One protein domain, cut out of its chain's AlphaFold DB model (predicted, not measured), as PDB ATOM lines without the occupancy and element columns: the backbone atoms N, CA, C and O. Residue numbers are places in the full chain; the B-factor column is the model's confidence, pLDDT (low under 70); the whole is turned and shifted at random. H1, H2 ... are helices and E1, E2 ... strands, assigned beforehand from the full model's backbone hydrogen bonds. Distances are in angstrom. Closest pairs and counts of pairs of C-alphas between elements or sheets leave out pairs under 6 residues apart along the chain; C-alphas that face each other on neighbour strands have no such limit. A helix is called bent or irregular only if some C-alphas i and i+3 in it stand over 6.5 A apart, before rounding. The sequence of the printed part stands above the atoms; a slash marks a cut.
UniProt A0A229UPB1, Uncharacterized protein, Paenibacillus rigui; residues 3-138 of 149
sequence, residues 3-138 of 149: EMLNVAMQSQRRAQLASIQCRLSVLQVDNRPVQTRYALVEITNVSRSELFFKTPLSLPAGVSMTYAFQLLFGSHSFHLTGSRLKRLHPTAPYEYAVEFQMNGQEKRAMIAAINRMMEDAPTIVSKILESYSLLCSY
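This is residues 3 to 138 of the 149 residues of an uncharacterized protein of Paenibacillus rigui (UniProt A0A229UPB1). Six strands curl into a closed barrel, and a helix at each end of the printed part packs on its outside: H1 with residues 13 to 17, H2a with residues 106 to 117. Two arms stick out from this body: residues 3 to 11 of H1, and residues 123 to 138, most of them in H2, which make much of the length. The printed part has 136 residues, with two named helices and six named strands in the order H1 E1 E2 E3 E4 E5 E6 H2, a mixed class. Round the ring run E1 E2 E3 E6 E5 E4 and back to E1, each neighbour pair antiparallel. The whole is elongated, 61 by 32 by 30 A, and only just loose, close to compact, with a radius of gyration of the C-alphas of 17.5 A.

H1, residues 3 to 17, begins at C-alpha 3 (106.451, 60.225, 129.577) and is 21.3 A long. E1 is residues 21 to 29, 24.2 A; E2 residues 39 to 46; E3 residues 50 to 55; E4 residues 65 to 73, 25.6 A. E5, residues 76 to 89, is 30.2 A long and bends by 90 degrees at residue 84, near C-alpha 84 (101.283, 89.044, 146.918). E6 is residues 94 to 101, 22.7 A. H2, residues 104 to 136, was assigned as one helix by its hydrogen bonds but is bent, with C-alphas 119 and 122 6.9 A apart. Its arms are H2a, residues 104 to 119, 22.4 A, and H2b, residues 122 to 136, 21.0 A, ending at C-alpha 136 (108.857, 77.615, 96.851).

E1 E2 E3 and E4 E5 E6 are meanders, each strand the antiparallel neighbour of the one before. E1 E2 E3 E4 and E3 E4 E5 E6 are Greek keys, a meander of three with the first strand beside the fourth. E4 and E1 close the ring, with N 70 and O 23 at 2.8 A; between E3 and E6, N 51 and O 98 are at 2.9 A. H1 is on the barrel, over E2; the closest C-alphas are those of Leu 17 and Ile 43, 6.0 A. H2a is on it at a height of 8.3 A, across the strands. H1 and H2a only just touch, with 3 pairs of C-alphas within 8 A. In H1, H2a and H2b every O i to N i+4 pair is within hydrogen-bond range.

The C-alphas of Asp 30 and Tyr 138, the two farthest apart, are 62.7 A apart. The printed part has no cut, and no link is long. Mean pLDDT of the printed part is 79.2; residues 3 to 18 and 117 to 138 are under 70.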
ATOM      1  N   GLU A   3     105.650  59.050 129.198       57.72
ATOM      2  CA  GLU A   3     106.451  60.225 129.577       57.72
ATOM      3  C   GLU A   3     106.778  61.141 128.391       57.72
ATOM      4  O   GLU A   3     106.598  62.351 128.496       57.72
ATOM      5  N   MET A   4     107.170  60.594 127.233       62.25
ATOM      6  CA  MET A   4     107.504  61.413 126.052       62.25
ATOM      7  C   MET A   4     106.312  62.230 125.535       62.25
ATOM      8  O   MET A   4     106.481  63.371 125.114       62.25
ATOM      9  N   LEU A   5     105.100  61.672 125.617       58.47
ATOM     10  CA  LEU A   5     103.867  62.337 125.187       58.47
ATOM     11  C   LEU A   5     103.522  63.516 126.115       58.47
ATOM     12  O   LEU A   5     103.134  64.590 125.658       58.47
ATOM     13  N   ASN A   6     103.767  63.353 127.417       59.22
ATOM     14  CA  ASN A   6     103.528  64.383 128.426       59.22
ATOM     15  C   ASN A   6     104.542  65.539 128.315       59.22
ATOM     16  O   ASN A   6     104.168  66.710 128.402       59.22
ATOM     17  N   VAL A   7     105.813  65.224 128.044       62.53
ATOM     18  CA  VAL A   7     106.870  66.226 127.807       62.53
ATOM     19  C   VAL A   7     106.585  67.040 126.542       62.53
ATOM     20  O   VAL A   7     106.676  68.269 126.571       62.53
ATOM     21  N   ALA A   8     106.173  66.386 125.451       61.34
ATOM     22  CA  ALA A   8     105.814  67.067 124.209       61.34
ATOM     23  C   ALA A   8     104.629  68.028 124.410       61.34
ATOM     24  O   ALA A   8     104.733  69.210 124.077       61.34
ATOM     25  N   MET A   9     103.549  67.584 125.063       61.84
ATOM     26  CA  MET A   9     102.403  68.450 125.371       61.84
ATOM     27  C   MET A   9     102.767  69.630 126.285       61.84
ATOM     28  O   MET A   9     102.277  70.745 126.087       61.84
ATOM     29  N   GLN A  10     103.643  69.420 127.273       62.44
ATOM     30  CA  GLN A  10     104.128  70.497 128.140       62.44
ATOM     31  C   GLN A  10     104.981  71.518 127.380       62.44
ATOM     32  O   GLN A  10     104.824  72.721 127.601       62.44
ATOM     33  N   SER A  11     105.850  71.071 126.469       63.28
ATOM     34  CA  SER A  11     106.646  71.973 125.627       63.28
ATOM     35  C   SER A  11     105.772  72.809 124.687       63.28
ATOM     36  O   SER A  11     105.972  74.019 124.590       63.28
ATOM     37  N   GLN A  12     104.742  72.205 124.086       63.72
ATOM     38  CA  GLN A  12     103.809  72.899 123.200       63.72
ATOM     39  C   GLN A  12     102.990  73.955 123.955       63.72
ATOM     40  O   GLN A  12     102.866  75.085 123.487       63.72
ATOM     41  N   ARG A  13     102.513  73.633 125.166       65.44
ATOM     42  CA  ARG A  13     101.857  74.612 126.050       65.44
ATOM     43  C   ARG A  13     102.761  75.796 126.372       65.44
ATOM     44  O   ARG A  13     102.319  76.936 126.279       65.44
ATOM     45  N   ARG A  14     104.020  75.542 126.738       63.88
ATOM     46  CA  ARG A  14     104.984  76.609 127.049       63.88
ATOM     47  C   ARG A  14     105.246  77.507 125.840       63.88
ATOM     48  O   ARG A  14     105.215  78.723 125.984       63.88
ATOM     49  N   ALA A  15     105.426  76.924 124.654       61.34
ATOM     50  CA  ALA A  15     105.644  77.681 123.420       61.34
ATOM     51  C   ALA A  15     104.444  78.573 123.050       61.34
ATOM     52  O   ALA A  15     104.621  79.698 122.591       61.34
ATOM     53  N   GLN A  16     103.216  78.107 123.287       65.62
ATOM     54  CA  GLN A  16     102.007  78.895 123.035       65.62
ATOM     55  C   GLN A  16     101.807  80.002 124.073       65.62
ATOM     56  O   GLN A  16     101.418  81.109 123.709       65.62
ATOM     57  N   LEU A  17     102.123  79.758 125.348       66.75
ATOM     58  CA  LEU A  17     102.089  80.814 126.363       66.75
ATOM     59  C   LEU A  17     103.115  81.922 126.075       66.75
ATOM     60  O   LEU A  17     102.819  83.093 126.296       66.75
ATOM     61  N   ALA A  18     104.262  81.575 125.484       63.03
ATOM     62  CA  ALA A  18     105.255  82.551 125.034       63.03
ATOM     63  C   ALA A  18     104.750  83.471 123.899       63.03
ATOM     64  O   ALA A  18     105.295  84.555 123.704       63.03
ATOM     65  N   SER A  19     103.692  83.086 123.171       70.62
ATOM     66  CA  SER A  19     103.054  83.951 122.159       70.62
ATOM     67  C   SER A  19     102.177  85.056 122.761       70.62
ATOM     68  O   SER A  19     101.773  85.987 122.061       70.62
ATOM     69  N   ILE A  20     101.886  84.974 124.062       82.12
ATOM     70  CA  ILE A  20     101.075  85.947 124.783       82.12
ATOM     71  C   ILE A  20     101.964  87.115 125.188       82.12
ATOM     72  O   ILE A  20     102.867  86.970 126.013       82.12
ATOM     73  N   GLN A  21     101.668  88.307 124.674       88.25
ATOM     74  CA  GLN A  21     102.317  89.509 125.183       88.25
ATOM     75  C   GLN A  21     101.655  89.923 126.493       88.25
ATOM     76  O   GLN A  21     100.459  90.213 126.531       88.25
ATOM     77  N   CYS A  22     102.435  89.987 127.570       91.75
ATOM     78  CA  CYS A  22     101.957  90.466 128.858       91.75
ATOM     79  C   CYS A  22     102.650  91.770 129.239       91.75
ATOM     80  O   CYS A  22     103.878  91.858 129.277       91.75
ATOM     81  N   ARG A  23     101.841  92.786 129.528       95.25
ATOM     82  CA  ARG A  23     102.290  94.075 130.047       95.25
ATOM     83  C   ARG A  23     102.018  94.134 131.540       95.25
ATOM     84  O   ARG A  23     100.875  94.000 131.966       95.25
ATOM     85  N   LEU A  24     103.071  94.363 132.309       95.06
ATOM     86  CA  LEU A  24     103.049  94.537 133.753       95.06
ATOM     87  C   LEU A  24     103.202  96.017 134.101       95.06
ATOM     88  O   LEU A  24     104.167  96.645 133.674       95.06
ATOM     89  N   SER A  25     102.322  96.553 134.935       94.38
ATOM     90  CA  SER A  25     102.488  97.865 135.573       94.38
ATOM     91  C   SER A  25     102.194  97.784 137.068       94.38
ATOM     92  O   SER A  25     101.434  96.924 137.509       94.38
ATOM     93  N   VAL A  26     102.766  98.689 137.856       94.06
ATOM     94  CA  VAL A  26     102.462  98.809 139.285       94.06
ATOM     95  C   VAL A  26     101.339  99.826 139.439       94.06
ATOM     96  O   VAL A  26     101.436 100.938 138.926       94.06
ATOM     97  N   LEU A  27     100.268  99.433 140.125       92.94
ATOM     98  CA  LEU A  27      99.139 100.311 140.430       92.94
ATOM     99  C   LEU A  27      99.298 100.978 141.794       92.94
ATOM    100  O   LEU A  27      98.923 102.138 141.961       92.94
ATOM    101  N   GLN A  28      99.809 100.241 142.784       93.56
ATOM    102  CA  GLN A  28      99.929 100.723 144.159       93.56
ATOM    103  C   GLN A  28     101.167 100.158 144.857       93.56
ATOM    104  O   GLN A  28     101.528  99.001 144.636       93.56
ATOM    105  N   VAL A  29     101.762 100.964 145.740       92.31
ATOM    106  CA  VAL A  29     102.837 100.582 146.669       92.31
ATOM    107  C   VAL A  29     102.459 101.069 148.062       92.31
ATOM    108  O   VAL A  29     102.156 102.248 148.228       92.31
ATOM    109  N   ASP A  30     102.434 100.175 149.050       90.38
ATOM    110  CA  ASP A  30     102.054 100.469 150.439       90.38
ATOM    111  C   ASP A  30     100.742 101.266 150.534       90.38
ATOM    112  O   ASP A  30     100.637 102.290 151.212       90.38
ATOM    113  N   ASN A  31      99.732 100.797 149.790       88.38
ATOM    114  CA  ASN A  31      98.402 101.403 149.646       88.38
ATOM    115  C   ASN A  31      98.382 102.819 149.040       88.38
ATOM    116  O   ASN A  31      97.340 103.476 149.047       88.38
ATOM    117  N   ARG A  32      99.494 103.296 148.473       92.88
ATOM    118  CA  ARG A  32      99.553 104.563 147.738       92.88
ATOM    119  C   ARG A  32      99.467 104.298 146.238       92.88
ATOM    120  O   ARG A  32     100.232 103.468 145.742       92.88
ATOM    121  N   PRO A  33      98.565 104.971 145.503       93.69
ATOM    122  CA  PRO A  33      98.507 104.845 144.056       93.69
ATOM    123  C   PRO A  33      99.790 105.382 143.429       93.69
ATOM    124  O   PRO A  33     100.305 106.427 143.829       93.69
ATOM    125  N   VAL A  34     100.297 104.662 142.436       92.62
ATOM    126  CA  VAL A  34     101.467 105.056 141.653       92.62
ATOM    127  C   VAL A  34     101.133 104.969 140.172       92.62
ATOM    128  O   VAL A  34     100.300 104.170 139.754       92.62
ATOM    129  N   GLN A  35     101.796 105.795 139.367       87.00
ATOM    130  CA  GLN A  35     101.683 105.737 137.917       87.00
ATOM    131  C   GLN A  35     103.011 105.260 137.347       87.00
ATOM    132  O   GLN A  35     103.985 106.011 137.293       87.00
ATOM    133  N   THR A  36     103.062 103.999 136.926       90.19
ATOM    134  CA  THR A  36     104.232 103.460 136.232       90.19
ATOM    135  C   THR A  36     103.940 103.264 134.755       90.19
ATOM    136  O   THR A  36     102.799 103.063 134.336       90.19
ATOM    137  N   ARG A  37     105.001 103.260 133.945       92.56
ATOM    138  CA  ARG A  37     104.941 102.660 132.609       92.56
ATOM    139  C   ARG A  37     104.781 101.141 132.735       92.56
ATOM    140  O   ARG A  37     104.842 100.593 133.838       92.56
ATOM    141  N   TYR A  38     104.574 100.476 131.603       93.56
ATOM    142  CA  TYR A  38     104.526  99.023 131.564       93.56
ATOM    143  C   TYR A  38     105.897  98.420 131.240       93.56
ATOM    144  O   TYR A  38     106.689  99.004 130.499       93.56
ATOM    145  N   ALA A  39     106.141  97.227 131.766       93.12
ATOM    146  CA  ALA A  39     107.219  96.334 131.370       93.12
ATOM    147  C   ALA A  39     106.631  95.116 130.652       93.12
ATOM    148  O   ALA A  39     105.528  94.677 130.975       93.12
ATOM    149  N   LEU A  40     107.360  94.566 129.684       93.94
ATOM    150  CA  LEU A  40     106.995  93.288 129.081       93.94
ATOM    151  C   LEU A  40     107.477  92.147 129.977       93.94
ATOM    152  O   LEU A  40     108.613  92.163 130.457       93.94
ATOM    153  N   VAL A  41     106.602  91.174 130.203       93.75
ATOM    154  CA  VAL A  41     106.907  89.955 130.956       93.75
ATOM    155  C   VAL A  41     106.488  88.734 130.151       93.75
ATOM    156  O   VAL A  41     105.525  88.780 129.386       93.75
ATOM    157  N   GLU A  42     107.222  87.641 130.318       92.06
ATOM    158  CA  GLU A  42     106.927  86.377 129.650       92.06
ATOM    159  C   GLU A  42     106.081  85.512 130.581       92.06
ATOM    160  O   GLU A  42     106.520  85.166 131.679       92.06
ATOM    161  N   ILE A  43     104.868  85.159 130.159       90.31
ATOM    162  CA  ILE A  43     104.006  84.267 130.935       90.31
ATOM    163  C   ILE A  43     104.499  82.836 130.762       90.31
ATOM    164  O   ILE A  43     104.542  82.308 129.655       90.31
ATOM    165  N   THR A  44     104.817  82.186 131.874       87.88
ATOM    166  CA  THR A  44     105.278  80.796 131.882       87.88
ATOM    167  C   THR A  44     104.160  79.822 132.223       87.88
ATOM    168  O   THR A  44     104.183  78.677 131.769       87.88
ATOM    169  N   ASN A  45     103.185  80.255 133.028       86.44
ATOM    170  CA  ASN A  45     102.024  79.455 133.401       86.44
ATOM    171  C   ASN A  45     100.877  80.340 133.919       86.44
ATOM    172  O   ASN A  45     101.107  81.390 134.516       86.44
ATOM    173  N   VAL A  46      99.638  79.879 133.749       84.44
ATOM    174  CA  VAL A  46      98.436  80.507 134.315       84.44
ATOM    175  C   VAL A  46      97.644  79.432 135.046       84.44
ATOM    176  O   VAL A  46      97.188  78.465 134.437       84.44
ATOM    177  N   SER A  47      97.484  79.585 136.358       83.00
ATOM    178  CA  SER A  47      96.673  78.693 137.183       83.00
ATOM    179  C   SER A  47      95.295  79.301 137.461       83.00
ATOM    180  O   SER A  47      94.910  80.346 136.935       83.00
ATOM    181  N   ARG A  48      94.510  78.626 138.308       78.12
ATOM    182  CA  ARG A  48      93.189  79.106 138.722       78.12
ATOM    183  C   ARG A  48      93.267  80.451 139.460       78.12
ATOM    184  O   ARG A  48      92.288  81.190 139.414       78.12
ATOM    185  N   SER A  49      94.342  80.742 140.175       85.19
ATOM    186  CA  SER A  49      94.450  81.926 141.044       85.19
ATOM    187  C   SER A  49      95.816  82.593 140.987       85.19
ATOM    188  O   SER A  49      96.002  83.626 141.618       85.19
ATOM    189  N   GLU A  50      96.767  82.011 140.261       91.81
ATOM    190  CA  GLU A  50      98.136  82.497 140.209       91.81
ATOM    191  C   GLU A  50      98.615  82.626 138.771       91.81
ATOM    192  O   GLU A  50      98.350  81.770 137.921       91.81
ATOM    193  N   LEU A  51      99.336  83.708 138.504       91.69
ATOM    194  CA  LEU A  51     100.021  83.945 137.244       91.69
ATOM    195  C   LEU A  51     101.519  83.779 137.483       91.69
ATOM    196  O   LEU A  51     102.077  84.392 138.393       91.69
ATOM    197  N   PHE A  52     102.160  82.959 136.659       93.00
ATOM    198  CA  PHE A  52     103.593  82.711 136.707       93.00
ATOM    199  C   PHE A  52     104.253  83.394 135.520       93.00
ATOM    200  O   PHE A  52     103.800  83.248 134.380       93.00
ATOM    201  N   PHE A  53     105.319  84.144 135.778       93.44
ATOM    202  CA  PHE A  53     105.989  84.909 134.738       93.44
ATOM    203  C   PHE A  53     107.487  85.083 134.989       93.44
ATOM    204  O   PHE A  53     107.972  84.979 136.120       93.44
ATOM    205  N   LYS A  54     108.208  85.367 133.905       94.44
ATOM    206  CA  LYS A  54     109.626  85.722 133.873       94.44
ATOM    207  C   LYS A  54     109.797  87.195 133.543       94.44
ATOM    208  O   LYS A  54     109.085  87.750 132.704       94.44
ATOM    209  N   THR A  55     110.768  87.830 134.184       93.69
ATOM    210  CA  THR A  55     111.149  89.211 133.879       93.69
ATOM    211  C   THR A  55     112.632  89.452 134.173       93.69
ATOM    212  O   THR A  55     113.179  88.869 135.112       93.69
ATOM    213  N   PRO A  56     113.321  90.317 133.405       92.19
ATOM    214  CA  PRO A  56     114.661  90.773 133.771       92.19
ATOM    215  C   PRO A  56     114.650  91.722 134.983       92.19
ATOM    216  O   PRO A  56     115.703  91.993 135.558       92.19
ATOM    217  N   LEU A  57     113.480  92.239 135.383       91.19
ATOM    218  CA  LEU A  57     113.350  93.202 136.472       91.19
ATOM    219  C   LEU A  57     113.315  92.501 137.833       91.19
ATOM    220  O   LEU A  57     112.484  91.628 138.080       91.19
ATOM    221  N   SER A  58     114.175  92.938 138.752       91.88
ATOM    222  CA  SER A  58     114.094  92.522 140.154       91.88
ATOM    223  C   SER A  58     112.939  93.258 140.829       91.88
ATOM    224  O   SER A  58     113.072  94.396 141.276       91.88
ATOM    225  N   LEU A  59     111.780  92.609 140.873       90.94
ATOM    226  CA  LEU A  59     110.610  93.098 141.591       90.94
ATOM    227  C   LEU A  59     110.753  92.813 143.097       90.94
ATOM    228  O   LEU A  59     111.189  91.706 143.463       90.94
ATOM    229  N   PRO A  60     110.382  93.764 143.969       86.31
ATOM    230  CA  PRO A  60     110.416  93.573 145.413       86.31
ATOM    231  C   PRO A  60     109.319  92.588 145.840       86.31
ATOM    232  O   PRO A  60     108.125  92.843 145.694       86.31
ATOM    233  N   ALA A  61     109.739  91.438 146.366       82.94
ATOM    234  CA  ALA A  61     108.847  90.460 146.983       82.94
ATOM    235  C   ALA A  61     108.729  90.760 148.487       82.94
ATOM    236  O   ALA A  61     109.731  91.075 149.126       82.94
ATOM    237  N   GLY A  62     107.519  90.672 149.047       79.44
ATOM    238  CA  GLY A  62     107.253  90.943 150.470       79.44
ATOM    239  C   GLY A  62     106.817  92.375 150.807       79.44
ATOM    240  O   GLY A  62     106.462  92.639 151.950       79.44
ATOM    241  N   VAL A  63     106.785  93.279 149.825       84.25
ATOM    242  CA  VAL A  63     106.178  94.614 149.965       84.25
ATOM    243  C   VAL A  63     104.710  94.550 149.537       84.25
ATOM    244  O   VAL A  63     104.361  93.786 148.630       84.25
ATOM    245  N   SER A  64     103.845  95.349 150.170       88.94
ATOM    246  CA  SER A  64     102.442  95.457 149.769       88.94
ATOM    247  C   SER A  64     102.347  96.213 148.444       88.94
ATOM    248  O   SER A  64     102.342  97.442 148.406       88.94
ATOM    249  N   MET A  65     102.324  95.474 147.337       91.81
ATOM    250  CA  MET A  65     102.196  96.033 145.994       91.81
ATOM    251  C   MET A  65     101.034  95.405 145.238       91.81
ATOM    252  O   MET A  65     100.831  94.185 145.273       91.81
ATOM    253  N   THR A  66     100.323  96.260 144.511       93.00
ATOM    254  CA  THR A  66      99.267  95.871 143.579       93.00
ATOM    255  C   THR A  66      99.781  96.062 142.162       93.00
ATOM    256  O   THR A  66     100.224  97.150 141.788       93.00
ATOM    257  N   TYR A  67      99.691  95.009 141.363       93.69
ATOM    258  CA  TYR A  67     100.161  94.960 139.987       93.69
ATOM    259  C   TYR A  67      98.973  94.834 139.037       93.69
ATOM    260  O   TYR A  67      98.021  94.111 139.321       93.69
ATOM    261  N   ALA A  68      99.047  95.502 137.892       94.00
ATOM    262  CA  ALA A  68      98.158  95.267 136.765       94.00
ATOM    263  C   ALA A  68      98.887  94.463 135.695       94.00
ATOM    264  O   ALA A  68     100.008  94.798 135.306       94.00
ATOM    265  N   PHE A  69      98.212  93.434 135.202       93.81
ATOM    266  CA  PHE A  69      98.650  92.614 134.086       93.81
ATOM    267  C   PHE A  69      97.658  92.786 132.950       93.81
ATOM    268  O   PHE A  69      96.473  92.500 133.104       93.81
ATOM    269  N   GLN A  70      98.143  93.231 131.801       93.19
ATOM    270  CA  GLN A  70      97.379  93.248 130.565       93.19
ATOM    271  C   GLN A  70      97.919  92.143 129.664       93.19
ATOM    272  O   GLN A  70      99.051  92.219 129.186       93.19
ATOM    273  N   LEU A  71      97.114  91.107 129.456       90.69
ATOM    274  CA  LEU A  71      97.427  90.001 128.567       90.69
ATOM    275  C   LEU A  71      96.817  90.293 127.200       90.69
ATOM    276  O   LEU A  71      95.618  90.561 127.099       90.69
ATOM    277  N   LEU A  72      97.648  90.258 126.165       87.50
ATOM    278  CA  LEU A  72      97.292  90.593 124.794       87.50
ATOM    279  C   LEU A  72      97.387  89.336 123.929       87.50
ATOM    280  O   LEU A  72      98.436  88.691 123.861       87.50
ATOM    281  N   PHE A  73      96.279  89.014 123.266       79.69
ATOM    282  CA  PHE A  73      96.078  87.776 122.523       79.69
ATOM    283  C   PHE A  73      95.350  88.066 121.204       79.69
ATOM    284  O   PHE A  73      94.118  88.109 121.159       79.69
ATOM    285  N   GLY A  74      96.089  88.300 120.118       75.81
ATOM    286  CA  GLY A  74      95.476  88.736 118.859       75.81
ATOM    287  C   GLY A  74      94.670  90.028 119.055       75.81
ATOM    288  O   GLY A  74      95.231  91.051 119.436       75.81
ATOM    289  N   SER A  75      93.353  89.979 118.825       75.75
ATOM    290  CA  SER A  75      92.422  91.099 119.044       75.75
ATOM    291  C   SER A  75      91.817  91.161 120.454       75.75
ATOM    292  O   SER A  75      91.090  92.104 120.768       75.75
ATOM    293  N   HIS A  76      92.098  90.182 121.316       80.62
ATOM    294  CA  HIS A  76      91.579  90.133 122.679       80.62
ATOM    295  C   HIS A  76      92.582  90.702 123.684       80.62
ATOM    296  O   HIS A  76      93.791  90.488 123.582       80.62
ATOM    297  N   SER A  77      92.064  91.400 124.697       87.44
ATOM    298  CA  SER A  77      92.851  91.846 125.845       87.44
ATOM    299  C   SER A  77      92.146  91.495 127.148       87.44
ATOM    300  O   SER A  77      90.934  91.677 127.273       87.44
ATOM    301  N   PHE A  78      92.907  90.990 128.115       88.00
ATOM    302  CA  PHE A  78      92.424  90.694 129.461       88.00
ATOM    303  C   PHE A  78      93.237  91.489 130.471       88.00
ATOM    304  O   PHE A  78      94.463  91.537 130.384       88.00
ATOM    305  N   HIS A  79      92.549  92.097 131.431       89.94
ATOM    306  CA  HIS A  79      93.172  92.865 132.500       89.94
ATOM    307  C   HIS A  79      93.008  92.104 133.810       89.94
ATOM    308  O   HIS A  79      91.896  91.721 134.168       89.94
ATOM    309  N   LEU A  80      94.119  91.874 134.505       90.44
ATOM    310  CA  LEU A  80      94.161  91.230 135.812       90.44
ATOM    311  C   LEU A  80      94.783  92.187 136.814       90.44
ATOM    312  O   LEU A  80      95.778  92.847 136.511       90.44
ATOM    313  N   THR A  81      94.264  92.162 138.033       91.88
ATOM    314  CA  THR A  81      94.923  92.789 139.174       91.88
ATOM    315  C   THR A  81      95.485  91.695 140.067       91.88
ATOM    316  O   THR A  81      94.755  90.815 140.530       91.88
ATOM    317  N   GLY A  82      96.798  91.739 140.271       91.75
ATOM    318  CA  GLY A  82      97.534  90.798 141.099       91.75
ATOM    319  C   GLY A  82      98.110  91.462 142.345       91.75
ATOM    320  O   GLY A  82      98.481  92.635 142.331       91.75
ATOM    321  N   SER A  83      98.214  90.696 143.422       90.56
ATOM    322  CA  SER A  83      98.880  91.078 144.668       90.56
ATOM    323  C   SER A  83      99.716  89.901 145.184       90.56
ATOM    324  O   SER A  83      99.685  88.816 144.605       90.56
ATOM    325  N   ARG A  84     100.485  90.105 146.263       90.50
ATOM    326  CA  ARG A  84     101.283  89.044 146.918       90.50
ATOM    327  C   ARG A  84     102.271  88.360 145.969       90.50
ATOM    328  O   ARG A  84     102.211  87.164 145.701       90.50
ATOM    329  N   LEU A  85     103.209  89.151 145.464       93.06
ATOM    330  CA  LEU A  85     104.261  88.654 144.589       93.06
ATOM    331  C   LEU A  85     105.229  87.731 145.350       93.06
ATOM    332  O   LEU A  85     105.854  88.144 146.331       93.06
ATOM    333  N   LYS A  86     105.408  86.506 144.855       93.88
ATOM    334  CA  LYS A  86     106.366  85.518 145.358       93.88
ATOM    335  C   LYS A  86     107.485  85.319 144.343       93.88
ATOM    336  O   LYS A  86     107.228  84.953 143.199       93.88
ATOM    337  N   ARG A  87     108.735  85.523 144.765       94.56
ATOM    338  CA  ARG A  87     109.913  85.199 143.948       94.56
ATOM    339  C   ARG A  87     110.182  83.695 144.020       94.56
ATOM    340  O   ARG A  87     110.311  83.152 145.113       94.56
ATOM    341  N   LEU A  88     110.248  83.041 142.864       93.38
ATOM    342  CA  LEU A  88     110.523  81.608 142.727       93.38
ATOM    343  C   LEU A  88     111.999  81.340 142.426       93.38
ATOM    344  O   LEU A  88     112.560  80.387 142.957       93.38
ATOM    345  N   HIS A  89     112.629  82.204 141.623       91.25
ATOM    346  CA  HIS A  89     114.041  82.089 141.263       91.25
ATOM    347  C   HIS A  89     114.809  83.375 141.623       91.25
ATOM    348  O   HIS A  89     114.365  84.467 141.253       91.25
ATOM    349  N   PRO A  90     115.935  83.293 142.362       87.38
ATOM    350  CA  PRO A  90     116.651  84.470 142.860       87.38
ATOM    351  C   PRO A  90     117.585  85.123 141.833       87.38
ATOM    352  O   PRO A  90     118.026  86.243 142.073       87.38
ATOM    353  N   THR A  91     117.896  84.457 140.718       89.44
ATOM    354  CA  THR A  91     118.764  84.991 139.654       89.44
ATOM    355  C   THR A  91     117.975  85.318 138.392       89.44
ATOM    356  O   THR A  91     116.922  84.730 138.150       89.44
ATOM    357  N   ALA A  92     118.512  86.228 137.575       88.00
ATOM    358  CA  ALA A  92     117.926  86.605 136.294       88.00
ATOM    359  C   ALA A  92     118.010  85.464 135.243       88.00
ATOM    360  O   ALA A  92     119.019  84.755 135.223       88.00
ATOM    361  N   PRO A  93     117.012  85.320 134.343       89.38
ATOM    362  CA  PRO A  93     115.713  85.998 134.382       89.38
ATOM    363  C   PRO A  93     114.917  85.568 135.621       89.38
ATOM    364  O   PRO A  93     114.790  84.380 135.907       89.38
ATOM    365  N   TYR A  94     114.406  86.549 136.368       93.62
ATOM    366  CA  TYR A  94     113.726  86.295 137.632       93.62
ATOM    367  C   TYR A  94     112.369  85.658 137.361       93.62
ATOM    368  O   TYR A  94     111.630  86.108 136.482       93.62
ATOM    369  N   GLU A  95     112.028  84.645 138.151       95.06
ATOM    370  CA  GLU A  95     110.738  83.969 138.078       95.06
ATOM    371  C   GLU A  95     109.864  84.369 139.258       95.06
ATOM    372  O   GLU A  95     110.312  84.366 140.411       95.06
ATOM    373  N   TYR A  96     108.606  84.680 138.966       95.38
ATOM    374  CA  TYR A  96     107.631  85.110 139.951       95.38
ATOM    375  C   TYR A  96     106.305  84.372 139.798       95.38
ATOM    376  O   TYR A  96     105.914  83.988 138.697       95.38
ATOM    377  N   ALA A  97     105.605  84.236 140.921       95.06
ATOM    378  CA  ALA A  97     104.186  83.926 140.989       95.06
ATOM    379  C   ALA A  97     103.452  85.104 141.638       95.06
ATOM    380  O   ALA A  97     103.963  85.716 142.579       95.06
ATOM    381  N   VAL A  98     102.262  85.430 141.147       94.56
ATOM    382  CA  VAL A  98     101.400  86.470 141.721       94.56
ATOM    383  C   VAL A  98      99.986  85.934 141.876       94.56
ATOM    384  O   VAL A  98      99.462  85.316 140.950       94.56
ATOM    385  N   GLU A  99      99.363  86.188 143.024       93.31
ATOM    386  CA  GLU A  99      97.952  85.874 143.235       93.31
ATOM    387  C   GLU A  99      97.095  86.933 142.544       93.31
ATOM    388  O   GLU A  99      97.264  88.129 142.786       93.31
ATOM    389  N   PHE A 100      96.148  86.518 141.710       90.19
ATOM    390  CA  PHE A 100      95.188  87.422 141.085       90.19
ATOM    391  C   PHE A 100      93.755  87.020 141.413       90.19
ATOM    392  O   PHE A 100      93.427  85.848 141.617       90.19
ATOM    393  N   GLN A 101      92.878  88.019 141.434       80.62
ATOM    394  CA  GLN A 101      91.444  87.811 141.558       80.62
ATOM    395  C   GLN A 101      90.768  88.155 140.241       80.62
ATOM    396  O   GLN A 101      91.078  89.156 139.601       80.62
ATOM    397  N   MET A 102      89.849  87.291 139.832       79.50
ATOM    398  CA  MET A 102      89.086  87.439 138.603       79.50
ATOM    399  C   MET A 102      87.694  86.878 138.847       79.50
ATOM    400  O   MET A 102      87.554  85.832 139.497       79.50
ATOM    401  N   ASN A 103      86.665  87.559 138.345       81.12
ATOM    402  CA  ASN A 103      85.310  87.062 138.518       81.12
ATOM    403  C   ASN A 103      85.103  85.771 137.695       81.12
ATOM    404  O   ASN A 103      85.850  85.455 136.765       81.12
ATOM    405  N   GLY A 104      84.097  84.971 138.055       75.62
ATOM    406  CA  GLY A 104      83.894  83.655 137.436       75.62
ATOM    407  C   GLY A 104      83.637  83.705 135.923       75.62
ATOM    408  O   GLY A 104      83.967  82.752 135.219       75.62
ATOM    409  N   GLN A 105      83.070  84.802 135.413       79.50
ATOM    410  CA  GLN A 105      82.765  84.975 133.995       79.50
ATOM    411  C   GLN A 105      84.010  85.357 133.189       79.50
ATOM    412  O   GLN A 105      84.324  84.682 132.210       79.50
ATOM    413  N   GLU A 106      84.747  86.373 133.633       76.62
ATOM    414  CA  GLU A 106      86.034  86.801 133.073       76.62
ATOM    415  C   GLU A 106      87.022  85.641 133.019       76.62
ATOM    416  O   GLU A 106      87.699  85.428 132.017       76.62
ATOM    417  N   LYS A 107      87.031  84.823 134.071       77.50
ATOM    418  CA  LYS A 107      87.880  83.642 134.156       77.50
ATOM    419  C   LYS A 107      87.550  82.593 133.107       77.50
ATOM    420  O   LYS A 107      88.456  82.052 132.478       77.50
ATOM    421  N   ARG A 108      86.263  82.290 132.914       79.12
ATOM    422  CA  ARG A 108      85.829  81.362 131.860       79.12
ATOM    423  C   ARG A 108      86.182  81.906 130.481       79.12
ATOM    424  O   ARG A 108      86.669  81.142 129.658       79.12
ATOM    425  N   ALA A 109      85.996  83.206 130.257       80.56
ATOM    426  CA  ALA A 109      86.356  83.855 129.001       80.56
ATOM    427  C   ALA A 109      87.870  83.801 128.736       80.56
ATOM    428  O   ALA A 109      88.278  83.456 127.631       80.56
ATOM    429  N   MET A 110      88.700  84.062 129.751       80.88
ATOM    430  CA  MET A 110      90.158  83.975 129.647       80.88
ATOM    431  C   MET A 110      90.611  82.545 129.336       80.88
ATOM    432  O   MET A 110      91.380  82.336 128.404       80.88
ATOM    433  N   ILE A 111      90.108  81.550 130.074       77.12
ATOM    434  CA  ILE A 111      90.454  80.139 129.841       77.12
ATOM    435  C   ILE A 111      89.992  79.690 128.451       77.12
ATOM    436  O   ILE A 111      90.748  79.029 127.749       77.12
ATOM    437  N   ALA A 112      88.782  80.067 128.028       77.25
ATOM    438  CA  ALA A 112      88.278  79.745 126.696       77.25
ATOM    439  C   ALA A 112      89.129  80.389 125.590       77.25
ATOM    440  O   ALA A 112      89.432  79.726 124.604       77.25
ATOM    441  N   ALA A 113      89.558  81.644 125.764       77.31
ATOM    442  CA  ALA A 113      90.441  82.322 124.818       77.31
ATOM    443  C   ALA A 113      91.821  81.647 124.736       77.31
ATOM    444  O   ALA A 113      92.307  81.395 123.636       77.31
ATOM    445  N   ILE A 114      92.412  81.288 125.883       74.12
ATOM    446  CA  ILE A 114      93.682  80.550 125.936       74.12
ATOM    447  C   ILE A 114      93.533  79.185 125.253       74.12
ATOM    448  O   ILE A 114      94.341  78.846 124.397       74.12
ATOM    449  N   ASN A 115      92.485  78.419 125.572       73.88
ATOM    450  CA  ASN A 115      92.254  77.102 124.973       73.88
ATOM    451  C   ASN A 115      92.022  77.189 123.461       73.88
ATOM    452  O   ASN A 115      92.607  76.412 122.715       73.88
ATOM    453  N   ARG A 116      91.244  78.172 122.991       73.12
ATOM    454  CA  ARG A 116      91.033  78.395 121.557       73.12
ATOM    455  C   ARG A 116      92.344  78.702 120.836       73.12
ATOM    456  O   ARG A 116      92.600  78.156 119.772       73.12
ATOM    457  N   MET A 117      93.221  79.507 121.438       68.94
ATOM    458  CA  MET A 117      94.566  79.718 120.894       68.94
ATOM    459  C   MET A 117      95.400  78.436 120.866       68.94
ATOM    460  O   MET A 117      96.176  78.234 119.932       68.94
ATOM    461  N   MET A 118      95.254  77.572 121.874       64.44
ATOM    462  CA  MET A 118      95.943  76.285 121.885       64.44
ATOM    463  C   MET A 118      95.482  75.369 120.742       64.44
ATOM    464  O   MET A 118      96.316  74.664 120.172       64.44
ATOM    465  N   GLU A 119      94.189  75.401 120.409       66.00
ATOM    466  CA  GLU A 119      93.568  74.638 119.318       66.00
ATOM    467  C   GLU A 119      93.891  75.217 117.926       66.00
ATOM    468  O   GLU A 119      94.134  74.456 116.991       66.00
ATOM    469  N   ASP A 120      93.970  76.546 117.784       57.94
ATOM    470  CA  ASP A 120      94.210  77.222 116.497       57.94
ATOM    471  C   ASP A 120      95.695  77.247 116.069       57.94
ATOM    472  O   ASP A 120      96.012  77.356 114.883       57.94
ATOM    473  N   ALA A 121      96.632  77.124 117.011       51.84
ATOM    474  CA  ALA A 121      98.070  77.175 116.739       51.84
ATOM    475  C   ALA A 121      98.607  76.116 115.743       51.84
ATOM    476  O   ALA A 121      99.378  76.507 114.861       51.84
ATOM    477  N   PRO A 122      98.249  74.814 115.809       52.56
ATOM    478  CA  PRO A 122      98.690  73.850 114.794       52.56
ATOM    479  C   PRO A 122      98.134  74.176 113.398       52.56
ATOM    480  O   PRO A 122      98.836  73.994 112.405       52.56
ATOM    481  N   THR A 123      96.923  74.733 113.322       52.16
ATOM    482  CA  THR A 123      96.229  75.072 112.069       52.16
ATOM    483  C   THR A 123      96.817  76.307 111.381       52.16
ATOM    484  O   THR A 123      96.792  76.419 110.156       52.16
ATOM    485  N   ILE A 124      97.350  77.262 112.151       49.75
ATOM    486  CA  ILE A 124      98.015  78.454 111.605       49.75
ATOM    487  C   ILE A 124      99.418  78.101 111.107       49.75
ATOM    488  O   ILE A 124      99.792  78.516 110.014       49.75
ATOM    489  N   VAL A 125     100.178  77.295 111.857       51.88
ATOM    490  CA  VAL A 125     101.516  76.858 111.430       51.88
ATOM    491  C   VAL A 125     101.435  76.002 110.163       51.88
ATOM    492  O   VAL A 125     102.235  76.218 109.257       51.88
ATOM    493  N   SER A 126     100.441  75.114 110.038       50.94
ATOM    494  CA  SER A 126     100.237  74.331 108.811       50.94
ATOM    495  C   SER A 126      99.847  75.205 107.617       50.94
ATOM    496  O   SER A 126     100.444  75.060 106.560       50.94
ATOM    497  N   LYS A 127      98.932  76.171 107.783       51.88
ATOM    498  CA  LYS A 127      98.542  77.099 106.703       51.88
ATOM    499  C   LYS A 127      99.672  78.033 106.281       51.88
ATOM    500  O   LYS A 127      99.806  78.342 105.099       51.88
ATOM    501  N   ILE A 128     100.490  78.492 107.227       54.47
ATOM    502  CA  ILE A 128     101.673  79.301 106.928       54.47
ATOM    503  C   ILE A 128     102.703  78.444 106.185       54.47
ATOM    504  O   ILE A 128     103.170  78.859 105.131       54.47
ATOM    505  N   LEU A 129     103.008  77.235 106.665       51.75
ATOM    506  CA  LEU A 129     103.907  76.301 105.976       51.75
ATOM    507  C   LEU A 129     103.400  75.930 104.575       51.75
ATOM    508  O   LEU A 129     104.194  75.916 103.640       51.75
ATOM    509  N   GLU A 130     102.095  75.711 104.399       53.22
ATOM    510  CA  GLU A 130     101.470  75.507 103.087       53.22
ATOM    511  C   GLU A 130     101.657  76.735 102.189       53.22
ATOM    512  O   GLU A 130     102.091  76.600 101.046       53.22
ATOM    513  N   SER A 131     101.442  77.941 102.719       52.78
ATOM    514  CA  SER A 131     101.647  79.195 101.980       52.78
ATOM    515  C   SER A 131     103.109  79.386 101.548       52.78
ATOM    516  O   SER A 131     103.363  79.822 100.429       52.78
ATOM    517  N   TYR A 132     104.078  79.006 102.388       48.91
ATOM    518  CA  TYR A 132     105.501  79.014 102.023       48.91
ATOM    519  C   TYR A 132     105.858  77.893 101.032       48.91
ATOM    520  O   TYR A 132     106.647  78.118 100.118       48.91
ATOM    521  N   SER A 133     105.245  76.711 101.143       53.09
ATOM    522  CA  SER A 133     105.454  75.610 100.192       53.09
ATOM    523  C   SER A 133     104.908  75.917  98.789       53.09
ATOM    524  O   SER A 133     105.480  75.470  97.797       53.09
ATOM    525  N   LEU A 134     103.858  76.741  98.698       51.50
ATOM    526  CA  LEU A 134     103.307  77.253  97.439       51.50
ATOM    527  C   LEU A 134     104.162  78.369  96.818       51.50
ATOM    528  O   LEU A 134     104.117  78.567  95.608       51.50
ATOM    529  N   LEU A 135     104.956  79.084  97.619       46.84
ATOM    530  CA  LEU A 135     105.908  80.083  97.119       46.84
ATOM    531  C   LEU A 135     107.203  79.425  96.619       46.84
ATOM    532  O   LEU A 135     107.729  79.822  95.582       46.84
ATOM    533  N   CYS A 136     107.672  78.366  97.283       42.47
ATOM    534  CA  CYS A 136     108.857  77.615  96.851       42.47
ATOM    535  C   CYS A 136     108.641  76.780  95.574       42.47
ATOM    536  O   CYS A 136     109.615  76.370  94.948       42.47
ATOM    537  N   SER A 137     107.397  76.526  95.157       44.62
ATOM    538  CA  SER A 137     107.100  75.830  93.896       44.62
ATOM    539  C   SER A 137     107.041  76.758  92.674       44.62
ATOM    540  O   SER A 137     106.944  76.264  91.551       44.62
ATOM    541  N   TYR A 138     107.158  78.082  92.855       40.66
ATOM    542  CA  TYR A 138     107.136  79.055  91.753       40.66
ATOM    543  C   TYR A 138     108.530  79.414  91.195       40.66
ATOM    544  O   TYR A 138     108.623  79.967  90.102       40.66
TER     545      TYR A 138